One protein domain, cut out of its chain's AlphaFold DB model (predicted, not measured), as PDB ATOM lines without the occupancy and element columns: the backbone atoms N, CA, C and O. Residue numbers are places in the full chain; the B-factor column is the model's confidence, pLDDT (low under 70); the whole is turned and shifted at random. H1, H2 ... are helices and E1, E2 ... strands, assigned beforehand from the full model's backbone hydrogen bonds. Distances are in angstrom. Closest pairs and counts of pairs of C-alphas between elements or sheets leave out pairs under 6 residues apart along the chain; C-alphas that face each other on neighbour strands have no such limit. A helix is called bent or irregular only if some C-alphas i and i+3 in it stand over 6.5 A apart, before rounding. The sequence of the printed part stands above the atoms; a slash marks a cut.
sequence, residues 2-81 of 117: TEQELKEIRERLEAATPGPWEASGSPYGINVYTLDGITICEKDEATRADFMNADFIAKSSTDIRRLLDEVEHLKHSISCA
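AT A GLANCE: This is residues 2 to 81 of the 117 residues of an uncharacterized protein of Aneurinibacillus migulanus (UniProt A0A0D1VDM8). A small three-stranded sheet, E1 E2 E3, makes one end of a long rod, with one arm of a bent helix, H2a, over one face and the other face bare. The second arm, H2b, runs away from the sheet with H1 side by side with its first part, and its far end sticks out with residues 73 to 81. The printed part has 80 residues, with named elements in the order H1 E1 E2 E3 H2; the class is mixed, helices and strands. The sheet, in the order E1 - E2 - E3, is antiparallel, and with H2a it makes two layers, a helix on one face of a sheet. The whole is loose, with a radius of gyration of the C-alphas of 16.0 A and spans of 53 by 23 by 19 A.

HOW THE PARTS SIT: H1, residues 3 to 15, is not on the sheet of E1, residues 21 to 26, E2, residues 29 to 34, and E3, residues 39 to 44. These strands form a meander, each the antiparallel neighbour of the one before. In the hairpin E1 and E2, N 22 and O 33 are within hydrogen-bond range at 2.8 A; in the hairpin E2 and E3, N 30 and O 43 are at 2.8 A. H2, residues 48 to 79, was assigned as one helix by its hydrogen bonds but is bent: C-alphas 58 and 61 are 7.3 A apart, and its arms H2a, residues 48 to 58, and H2b, residues 61 to 79, stand at a steep tilt of 56 degrees. H2a is on the sheet at a height of 8.5 A, over E1 and E2, along the strands at 6 degrees to E2 on the local plane; its closest C-alphas to E1 are those of Ala 58 and Trp 21, 4.8 A. H2b touches H1 with residues 61 to 68 alone, opposite ways at a shallow tilt of 25 degrees; the closest C-alphas are those of Leu 13 and Ser 61, 6.9 A. H1 and H2a are apart. In H1, H2a and H2b every O i to N i+4 pair is within hydrogen-bond range.

IN THESE COORDINATES: H1 begins at C-alpha 3 (168.395, 121.597, 137.974) and is 18.3 A long from first to last C-alpha. E1, E2 and E3 measure 17.3 A, 16.9 A and 13.2 A. H2a measures 15.7 A, and H2b 27.4 A, ending at C-alpha 79 (176.516, 112.190, 131.933).

THE WHOLE: The two C-alphas farthest apart, those of Tyr 28 and Ala 81, are 54.0 A apart. The printed part has no cut, its four links are tight, and no printed residue is under 70 in pLDDT.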
ATOM      1  N   THR A   2     170.850 125.236 135.738       89.25
ATOM      2  CA  THR A   2     170.859 124.356 136.906       89.25
ATOM      3  C   THR A   2     169.608 123.469 136.932       89.25
ATOM      4  O   THR A   2     168.631 123.752 136.235       89.25
ATOM      5  N   GLU A   3     169.612 122.402 137.741       90.81
ATOM      6  CA  GLU A   3     168.395 121.597 137.974       90.81
ATOM      7  C   GLU A   3     167.256 122.434 138.554       90.81
ATOM      8  O   GLU A   3     166.098 122.251 138.192       90.81
ATOM      9  N   GLN A   4     167.591 123.380 139.432       93.81
ATOM     10  CA  GLN A   4     166.606 124.244 140.066       93.81
ATOM     11  C   GLN A   4     165.917 125.149 139.036       93.81
ATOM     12  O   GLN A   4     164.693 125.235 139.025       93.81
ATOM     13  N   GLU A   5     166.676 125.749 138.116       95.44
ATOM     14  CA  GLU A   5     166.105 126.562 137.033       95.44
ATOM     15  C   GLU A   5     165.202 125.734 136.104       95.44
ATOM     16  O   GLU A   5     164.133 126.202 135.716       95.44
ATOM     17  N   LEU A   6     165.600 124.500 135.758       95.62
ATOM     18  CA  LEU A   6     164.767 123.593 134.954       95.62
ATOM     19  C   LEU A   6     163.451 123.269 135.661       95.62
ATOM     20  O   LEU A   6     162.381 123.375 135.057       95.62
ATOM     21  N   LYS A   7     163.535 122.926 136.949       96.25
ATOM     22  CA  LYS A   7     162.378 122.616 137.785       96.25
ATOM     23  C   LYS A   7     161.409 123.796 137.859       96.25
ATOM     24  O   LYS A   7     160.224 123.621 137.607       96.25
ATOM     25  N   GLU A   8     161.907 125.002 138.114       97.69
ATOM     26  CA  GLU A   8     161.076 126.210 138.189       97.69
ATOM     27  C   GLU A   8     160.383 126.548 136.864       97.69
ATOM     28  O   GLU A   8     159.298 127.132 136.853       97.69
ATOM     29  N   ILE A   9     161.007 126.248 135.721       97.12
ATOM     30  CA  ILE A   9     160.361 126.431 134.415       97.12
ATOM     31  C   ILE A   9     159.295 125.349 134.197       97.12
ATOM     32  O   ILE A   9     158.196 125.694 133.759       97.12
ATOM     33  N   ARG A  10     159.571 124.079 134.538       96.94
ATOM     34  CA  ARG A  10     158.578 122.988 134.469       96.94
ATOM     35  C   ARG A  10     157.351 123.301 135.323       96.94
ATOM     36  O   ARG A  10     156.243 123.262 134.805       96.94
ATOM     37  N   GLU A  11     157.541 123.723 136.570       97.50
ATOM     38  CA  GLU A  11     156.440 124.074 137.478       97.50
ATOM     39  C   GLU A  11     155.580 125.223 136.927       97.50
ATOM     40  O   GLU A  11     154.351 125.150 136.945       97.50
ATOM     41  N   ARG A  12     156.201 126.270 136.363       97.25
ATOM     42  CA  ARG A  12     155.465 127.364 135.702       97.25
ATOM     43  C   ARG A  12     154.667 126.884 134.489       97.25
ATOM     44  O   ARG A  12     153.564 127.367 134.254       97.25
ATOM     45  N   LEU A  13     155.224 125.954 133.720       96.50
ATOM     46  CA  LEU A  13     154.601 125.400 132.520       96.50
ATOM     47  C   LEU A  13     153.456 124.431 132.834       96.50
ATOM     48  O   LEU A  13     152.489 124.366 132.078       96.50
ATOM     49  N   GLU A  14     153.560 123.689 133.934       95.50
ATOM     50  CA  GLU A  14     152.510 122.807 134.452       95.50
ATOM     51  C   GLU A  14     151.355 123.594 135.080       95.50
ATOM     52  O   GLU A  14     150.201 123.195 134.945       95.50
ATOM     53  N   ALA A  15     151.650 124.727 135.723       96.19
ATOM     54  CA  ALA A  15     150.637 125.622 136.277       96.19
ATOM     55  C   ALA A  15     149.898 126.451 135.208       96.19
ATOM     56  O   ALA A  15     148.815 126.975 135.473       96.19
ATOM     57  N   ALA A  16     150.480 126.603 134.016       94.62
ATOM     58  CA  ALA A  16     149.856 127.302 132.899       94.62
ATOM     59  C   ALA A  16     148.733 126.468 132.260       94.62
ATOM     60  O   ALA A  16     148.698 125.242 132.376       94.62
ATOM     61  N   THR A  17     147.834 127.124 131.520       94.44
ATOM     62  CA  THR A  17     146.797 126.420 130.758       94.44
ATOM     63  C   THR A  17     147.438 125.383 129.823       94.44
ATOM     64  O   THR A  17     148.344 125.727 129.059       94.44
ATOM     65  N   PRO A  18     147.005 124.111 129.842       91.75
ATOM     66  CA  PRO A  18     147.558 123.101 128.950       91.75
ATOM     67  C   PRO A  18     147.437 123.501 127.475       91.75
ATOM     68  O   PRO A  18     146.462 124.127 127.059       91.75
ATOM     69  N   GLY A  19     148.461 123.158 126.693       91.62
ATOM     70  CA  GLY A  19     148.427 123.274 125.236       91.62
ATOM     71  C   GLY A  19     147.919 121.989 124.571       91.62
ATOM     72  O   GLY A  19     147.641 121.011 125.266       91.62
ATOM     73  N   PRO A  20     147.874 121.947 123.229       95.06
ATOM     74  CA  PRO A  20     148.279 123.014 122.314       95.06
ATOM     75  C   PRO A  20     147.275 124.175 122.288       95.06
ATOM     76  O   PRO A  20     146.098 124.007 122.605       95.06
ATOM     77  N   TRP A  21     147.761 125.352 121.898       97.12
ATOM     78  CA  TRP A  21     146.929 126.523 121.638       97.12
ATOM     79  C   TRP A  21     146.943 126.852 120.144       97.12
ATOM     80  O   TRP A  21     147.847 126.451 119.402       97.12
ATOM     81  N   GLU A  22     145.954 127.617 119.714       97.31
ATOM     82  CA  GLU A  22     145.832 128.150 118.364       97.31
ATOM     83  C   GLU A  22     145.755 129.672 118.406       97.31
ATOM     84  O   GLU A  22     145.273 130.251 119.376       97.31
ATOM     85  N   ALA A  23     146.236 130.319 117.344       97.31
ATOM     86  CA  ALA A  23     146.085 131.749 117.139       97.31
ATOM     87  C   ALA A  23     145.178 131.995 115.933       97.31
ATOM     88  O   ALA A  23     145.386 131.421 114.863       97.31
ATOM     89  N   SER A  24     144.195 132.874 116.091       96.00
ATOM     90  CA  SER A  24     143.316 133.311 115.006       96.00
ATOM     91  C   SER A  24     142.934 134.765 115.211       96.00
ATOM     92  O   SER A  24     142.749 135.224 116.339       96.00
ATOM     93  N   GLY A  25     142.829 135.513 114.120       94.00
ATOM     94  CA  GLY A  25     142.542 136.933 114.193       94.00
ATOM     95  C   GLY A  25     142.239 137.568 112.849       94.00
ATOM     96  O   GLY A  25     142.370 136.967 111.784       94.00
ATOM     97  N   SER A  26     141.851 138.830 112.930       92.06
ATOM     98  CA  SER A  26     141.614 139.746 111.823       92.06
ATOM     99  C   SER A  26     142.257 141.100 112.155       92.06
ATOM    100  O   SER A  26     142.718 141.298 113.278       92.06
ATOM    101  N   PRO A  27     142.283 142.076 111.233       89.81
ATOM    102  CA  PRO A  27     142.768 143.420 111.556       89.81
ATOM    103  C   PRO A  27     142.048 144.082 112.746       89.81
ATOM    104  O   PRO A  27     142.592 144.991 113.362       89.81
ATOM    105  N   TYR A  28     140.839 143.623 113.089       90.81
ATOM    106  CA  TYR A  28     140.072 144.136 114.224       90.81
ATOM    107  C   TYR A  28     140.492 143.534 115.570       90.81
ATOM    108  O   TYR A  28     140.183 144.115 116.603       90.81
ATOM    109  N   GLY A  29     141.220 142.415 115.572       95.25
ATOM    110  CA  GLY A  29     141.699 141.778 116.795       95.25
ATOM    111  C   GLY A  29     142.248 140.371 116.569       95.25
ATOM    112  O   GLY A  29     141.929 139.719 115.572       95.25
ATOM    113  N   ILE A  30     143.081 139.905 117.493       97.62
ATOM    114  CA  ILE A  30     143.705 138.583 117.468       97.62
ATOM    115  C   ILE A  30     143.615 137.893 118.822       97.62
ATOM    116  O   ILE A  30     143.860 138.508 119.857       97.62
ATOM    117  N   ASN A  31     143.318 136.596 118.782       97.38
ATOM    118  CA  ASN A  31     143.140 135.753 119.951       97.38
ATOM    119  C   ASN A  31     144.080 134.552 119.892       97.38
ATOM    120  O   ASN A  31     144.287 133.960 118.830       97.38
ATOM    121  N   VAL A  32     144.581 134.160 121.057       97.88
ATOM    122  CA  VAL A  32     145.162 132.845 121.316       97.88
ATOM    123  C   VAL A  32     144.176 132.072 122.178       97.88
ATOM    124  O   VAL A  32     143.711 132.596 123.189       97.88
ATOM    125  N   TYR A  33     143.848 130.845 121.795       97.69
ATOM    126  CA  TYR A  33     142.833 130.035 122.463       97.69
ATOM    127  C   TYR A  33     143.240 128.561 122.533       97.69
ATOM    128  O   TYR A  33     144.069 128.081 121.760       97.69
ATOM    129  N   THR A  34     142.683 127.836 123.495       96.69
ATOM    130  CA  THR A  34     142.789 126.373 123.583       96.69
ATOM    131  C   THR A  34     141.936 125.696 122.507       96.69
ATOM    132  O   THR A  34     141.017 126.303 121.969       96.69
ATOM    133  N   LEU A  35     142.165 124.411 122.218       92.06
ATOM    134  CA  LEU A  35     141.368 123.677 121.217       92.06
ATOM    135  C   LEU A  35     139.856 123.620 121.520       92.06
ATOM    136  O   LEU A  35     139.053 123.473 120.603       92.06
ATOM    137  N   ASP A  36     139.459 123.734 122.788       93.81
ATOM    138  CA  ASP A  36     138.064 123.808 123.239       93.81
ATOM    139  C   ASP A  36     137.500 125.243 123.274       93.81
ATOM    140  O   ASP A  36     136.356 125.449 123.677       93.81
ATOM    141  N   GLY A  37     138.266 126.230 122.795       92.81
ATOM    142  CA  GLY A  37     137.804 127.599 122.564       92.81
ATOM    143  C   GLY A  37     137.946 128.550 123.755       92.81
ATOM    144  O   GLY A  37     137.337 129.618 123.743       92.81
ATOM    145  N   ILE A  38     138.734 128.203 124.777       94.56
ATOM    146  CA  ILE A  38     139.014 129.095 125.910       94.56
ATOM    147  C   ILE A  38     140.080 130.106 125.490       94.56
ATOM    148  O   ILE A  38     141.198 129.729 125.137       94.56
ATOM    149  N   THR A  39     139.760 131.399 125.565       95.94
ATOM    150  CA  THR A  39     140.717 132.478 125.294       95.94
ATOM    151  C   THR A  39     141.839 132.491 126.337       95.94
ATOM    152  O   THR A  39     141.596 132.640 127.533       95.94
ATOM    153  N   ILE A  40     143.079 132.364 125.867       96.06
ATOM    154  CA  ILE A  40     144.319 132.503 126.644       96.06
ATOM    155  C   ILE A  40     144.762 133.965 126.691       96.06
ATOM    156  O   ILE A  40     145.187 134.470 127.727       96.06
ATOM    157  N   CYS A  41     144.703 134.632 125.542       94.62
ATOM    158  CA  CYS A  41     145.125 136.012 125.359       94.62
ATOM    159  C   CYS A  41     144.345 136.607 124.189       94.62
ATOM    160  O   CYS A  41     144.133 135.929 123.185       94.62
ATOM    161  N   GLU A  42     143.942 137.863 124.310       95.75
ATOM    162  CA  GLU A  42     143.274 138.610 123.251       95.75
ATOM    163  C   GLU A  42     143.871 140.006 123.135       95.75
ATOM    164  O   GLU A  42     144.376 140.577 124.109       95.75
ATOM    165  N   LYS A  43     143.829 140.545 121.921       95.75
ATOM    166  CA  LYS A  43     144.219 141.918 121.640       95.75
ATOM    167  C   LYS A  43     143.371 142.486 120.513       95.75
ATOM    168  O   LYS A  43     143.418 141.985 119.391       95.75
ATOM    169  N   ASP A  44     142.701 143.594 120.799       96.00
ATOM    170  CA  ASP A  44     141.994 144.392 119.800       96.00
ATOM    171  C   ASP A  44     142.961 145.203 118.926       96.00
ATOM    172  O   ASP A  44     144.123 145.445 119.284       96.00
ATOM    173  N   GLU A  45     142.466 145.625 117.761       94.12
ATOM    174  CA  GLU A  45     143.195 146.470 116.805       94.12
ATOM    175  C   GLU A  45     144.594 145.897 116.512       94.12
ATOM    176  O   GLU A  45     145.647 146.480 116.808       94.12
ATOM    177  N   ALA A  46     144.606 144.668 115.993       92.69
ATOM    178  CA  ALA A  46     145.823 143.902 115.792       92.69
ATOM    179  C   ALA A  46     146.689 144.507 114.676       92.69
ATOM    180  O   ALA A  46     146.295 144.638 113.515       92.69
ATOM    181  N   THR A  47     147.928 144.827 115.025       95.44
ATOM    182  CA  THR A  47     148.989 145.165 114.083       95.44
ATOM    183  C   THR A  47     149.613 143.888 113.530       95.44
ATOM    184  O   THR A  47     149.486 142.810 114.104       95.44
ATOM    185  N   ARG A  48     150.395 143.997 112.450       93.12
ATOM    186  CA  ARG A  48     151.136 142.844 111.909       93.12
ATOM    187  C   ARG A  48     152.065 142.184 112.940       93.12
ATOM    188  O   ARG A  48     152.243 140.973 112.894       93.12
ATOM    189  N   ALA A  49     152.658 142.963 113.847       95.94
ATOM    190  CA  ALA A  49     153.528 142.420 114.891       95.94
ATOM    191  C   ALA A  49     152.743 141.542 115.879       95.94
ATOM    192  O   ALA A  49     153.254 140.521 116.330       95.94
ATOM    193  N   ASP A  50     151.481 141.882 116.146       97.19
ATOM    194  CA  ASP A  50     150.628 141.115 117.053       97.19
ATOM    195  C   ASP A  50     150.295 139.731 116.493       97.19
ATOM    196  O   ASP A  50     150.280 138.765 117.247       97.19
ATOM    197  N   PHE A  51     150.138 139.603 115.171       96.50
ATOM    198  CA  PHE A  51     149.993 138.297 114.515       96.50
ATOM    199  C   PHE A  51     151.205 137.391 114.740       96.50
ATOM    200  O   PHE A  51     151.043 136.216 115.056       96.50
ATOM    201  N   MET A  52     152.414 137.941 114.624       96.06
ATOM    202  CA  MET A  52     153.645 137.179 114.858       96.06
ATOM    203  C   MET A  52     153.792 136.785 116.331       96.06
ATOM    204  O   MET A  52     154.184 135.662 116.639       96.06
ATOM    205  N   ASN A  53     153.447 137.697 117.241       97.00
ATOM    206  CA  ASN A  53     153.493 137.429 118.674       97.00
ATOM    207  C   ASN A  53     152.460 136.372 119.083       97.00
ATOM    208  O   ASN A  53     152.788 135.481 119.858       97.00
ATOM    209  N   ALA A  54     151.237 136.437 118.554       97.31
ATOM    210  CA  ALA A  54     150.196 135.459 118.847       97.31
ATOM    211  C   ALA A  54     150.567 134.059 118.345       97.31
ATOM    212  O   ALA A  54     150.368 133.094 119.078       97.31
ATOM    213  N   ASP A  55     151.154 133.942 117.149       96.56
ATOM    214  CA  ASP A  55     151.658 132.660 116.642       96.56
ATOM    215  C   ASP A  55     152.761 132.096 117.555       96.56
ATOM    216  O   ASP A  55     152.679 130.946 117.990       96.56
ATOM    217  N   PHE A  56     153.729 132.928 117.959       97.25
ATOM    218  CA  PHE A  56     154.767 132.526 118.913       97.25
ATOM    219  C   PHE A  56     154.177 132.065 120.256       97.25
ATOM    220  O   PHE A  56     154.532 130.999 120.766       97.25
ATOM    221  N   ILE A  57     153.240 132.832 120.822       96.69
ATOM    222  CA  ILE A  57     152.560 132.484 122.076       96.69
ATOM    223  C   ILE A  57     151.798 131.167 121.914       96.69
ATOM    224  O   ILE A  57     151.941 130.295 122.771       96.69
ATOM    225  N   ALA A  58     151.057 130.968 120.820       97.31
ATOM    226  CA  ALA A  58     150.279 129.754 120.577       97.31
ATOM    227  C   ALA A  58     151.142 128.479 120.559       97.31
ATOM    228  O   ALA A  58     150.695 127.414 120.991       97.31
ATOM    229  N   LYS A  59     152.399 128.578 120.105       96.69
ATOM    230  CA  LYS A  59     153.352 127.455 120.108       96.69
ATOM    231  C   LYS A  59     154.123 127.296 121.413       96.69
ATOM    232  O   LYS A  59     154.583 126.191 121.707       96.69
ATOM    233  N   SER A  60     154.226 128.361 122.209       96.12
ATOM    234  CA  SER A  60     155.125 128.432 123.364       96.12
ATOM    235  C   SER A  60     154.977 127.263 124.339       96.12
ATOM    236  O   SER A  60     155.980 126.657 124.705       96.12
ATOM    237  N   SER A  61     153.756 126.873 124.720       94.75
ATOM    238  CA  SER A  61     153.584 125.799 125.705       94.75
ATOM    239  C   SER A  61     154.090 124.444 125.189       94.75
ATOM    240  O   SER A  61     154.663 123.669 125.951       94.75
ATOM    241  N   THR A  62     153.924 124.145 123.900       95.06
ATOM    242  CA  THR A  62     154.415 122.902 123.288       95.06
ATOM    243  C   THR A  62     155.923 122.952 123.067       95.06
ATOM    244  O   THR A  62     156.627 122.002 123.408       95.06
ATOM    245  N   ASP A  63     156.432 124.065 122.537       97.19
ATOM    246  CA  ASP A  63     157.858 124.215 122.256       97.19
ATOM    247  C   ASP A  63     158.699 124.239 123.532       97.19
ATOM    248  O   ASP A  63     159.731 123.575 123.579       97.19
ATOM    249  N   ILE A  64     158.248 124.913 124.595       96.50
ATOM    250  CA  ILE A  64     158.955 124.921 125.882       96.50
ATOM    251  C   ILE A  64     159.013 123.506 126.473       96.50
ATOM    252  O   ILE A  64     160.079 123.109 126.932       96.50
ATOM    253  N   ARG A  65     157.925 122.714 126.418       95.50
ATOM    254  CA  ARG A  65     157.949 121.307 126.881       95.50
ATOM    255  C   ARG A  65     159.025 120.513 126.145       95.50
ATOM    256  O   ARG A  65     159.901 119.938 126.780       95.50
ATOM    257  N   ARG A  66     159.016 120.575 124.810       96.69
ATOM    258  CA  ARG A  66     160.001 119.885 123.969       96.69
ATOM    259  C   ARG A  66     161.435 120.339 124.257       96.69
ATOM    260  O   ARG A  66     162.336 119.512 124.278       96.69
ATOM    261  N   LEU A  67     161.651 121.636 124.471       97.31
ATOM    262  CA  LEU A  67     162.972 122.176 124.800       97.31
ATOM    263  C   LEU A  67     163.472 121.679 126.161       97.31
ATOM    264  O   LEU A  67     164.645 121.346 126.277       97.31
ATOM    265  N   LEU A  68     162.608 121.614 127.177       96.75
ATOM    266  CA  LEU A  68     162.979 121.091 128.497       96.75
ATOM    267  C   LEU A  68     163.342 119.604 128.424       96.75
ATOM    268  O   LEU A  68     164.367 119.206 128.977       96.75
ATOM    269  N   ASP A  69     162.552 118.819 127.693       95.88
ATOM    270  CA  ASP A  69     162.819 117.395 127.481       95.88
ATOM    271  C   ASP A  69     164.144 117.179 126.729       95.88
ATOM    272  O   ASP A  69     164.932 116.308 127.098       95.88
ATOM    273  N   GLU A  70     164.450 118.019 125.733       97.88
ATOM    274  CA  GLU A  70     165.729 117.953 125.019       97.88
ATOM    275  C   GLU A  70     166.915 118.350 125.909       97.88
ATOM    276  O   GLU A  70     167.973 117.727 125.852       97.88
ATOM    277  N   VAL A  71     166.761 119.355 126.778       96.44
ATOM    278  CA  VAL A  71     167.821 119.720 127.731       96.44
ATOM    279  C   VAL A  71     168.119 118.561 128.682       96.44
ATOM    280  O   VAL A  71     169.287 118.268 128.934       96.44
ATOM    281  N   GLU A  72     167.096 117.878 129.195       94.00
ATOM    282  CA  GLU A  72     167.285 116.692 130.035       94.00
ATOM    283  C   GLU A  72     167.940 115.541 129.268       94.00
ATOM    284  O   GLU A  72     168.891 114.938 129.769       94.00
ATOM    285  N   HIS A  73     167.504 115.286 128.033       95.25
ATOM    286  CA  HIS A  73     168.110 114.291 127.152       95.25
ATOM    287  C   HIS A  73     169.604 114.561 126.909       95.25
ATOM    288  O   HIS A  73     170.434 113.653 127.040       95.25
ATOM    289  N   LEU A  74     169.976 115.807 126.606       94.75
ATOM    290  CA  LEU A  74     171.369 116.198 126.385       94.75
ATOM    291  C   LEU A  74     172.202 116.074 127.661       94.75
ATOM    292  O   LEU A  74     173.319 115.561 127.615       94.75
ATOM    293  N   LYS A  75     171.664 116.491 128.810       92.06
ATOM    294  CA  LYS A  75     172.348 116.342 130.102       92.06
ATOM    295  C   LYS A  75     172.593 114.876 130.435       92.06
ATOM    296  O   LYS A  75     173.708 114.524 130.817       92.06
ATOM    297  N   HIS A  76     171.597 114.020 130.220       92.12
ATOM    298  CA  HIS A  76     171.746 112.581 130.391       92.12
ATOM    299  C   HIS A  76     172.808 112.008 129.441       92.12
ATOM    300  O   HIS A  76     173.727 111.321 129.887       92.12
ATOM    301  N   SER A  77     172.750 112.365 128.157       94.25
ATOM    302  CA  SER A  77     173.720 111.921 127.148       94.25
ATOM    303  C   SER A  77     175.155 112.298 127.516       94.25
ATOM    304  O   SER A  77     176.060 111.477 127.377       94.25
ATOM    305  N   ILE A  78     175.371 113.512 128.035       92.62
ATOM    306  CA  ILE A  78     176.691 113.942 128.502       92.62
ATOM    307  C   ILE A  78     177.106 113.176 129.760       92.62
ATOM    308  O   ILE A  78     178.248 112.738 129.838       92.62
ATOM    309  N   SER A  79     176.198 112.952 130.715       90.62
ATOM    310  CA  SER A  79     176.516 112.190 131.933       90.62
ATOM    311  C   SER A  79     176.993 110.762 131.634       90.62
ATOM    312  O   SER A  79     177.856 110.230 132.334       90.62
ATOM    313  N   CYS A  80     176.484 110.167 130.550       91.62
ATOM    314  CA  CYS A  80     176.881 108.851 130.057       91.62
ATOM    315  C   CYS A  80     178.085 108.880 129.103       91.62
ATOM    316  O   CYS A  80     178.574 107.813 128.725       91.62
ATOM    317  N   ALA A  81     178.567 110.059 128.701       94.50
ATOM    318  CA  ALA A  81     179.760 110.177 127.877       94.50
ATOM    319  C   ALA A  81     180.998 109.712 128.655       94.50
ATOM    320  O   ALA A  81     181.086 109.837 129.880       94.50
TER     321      ALA A  81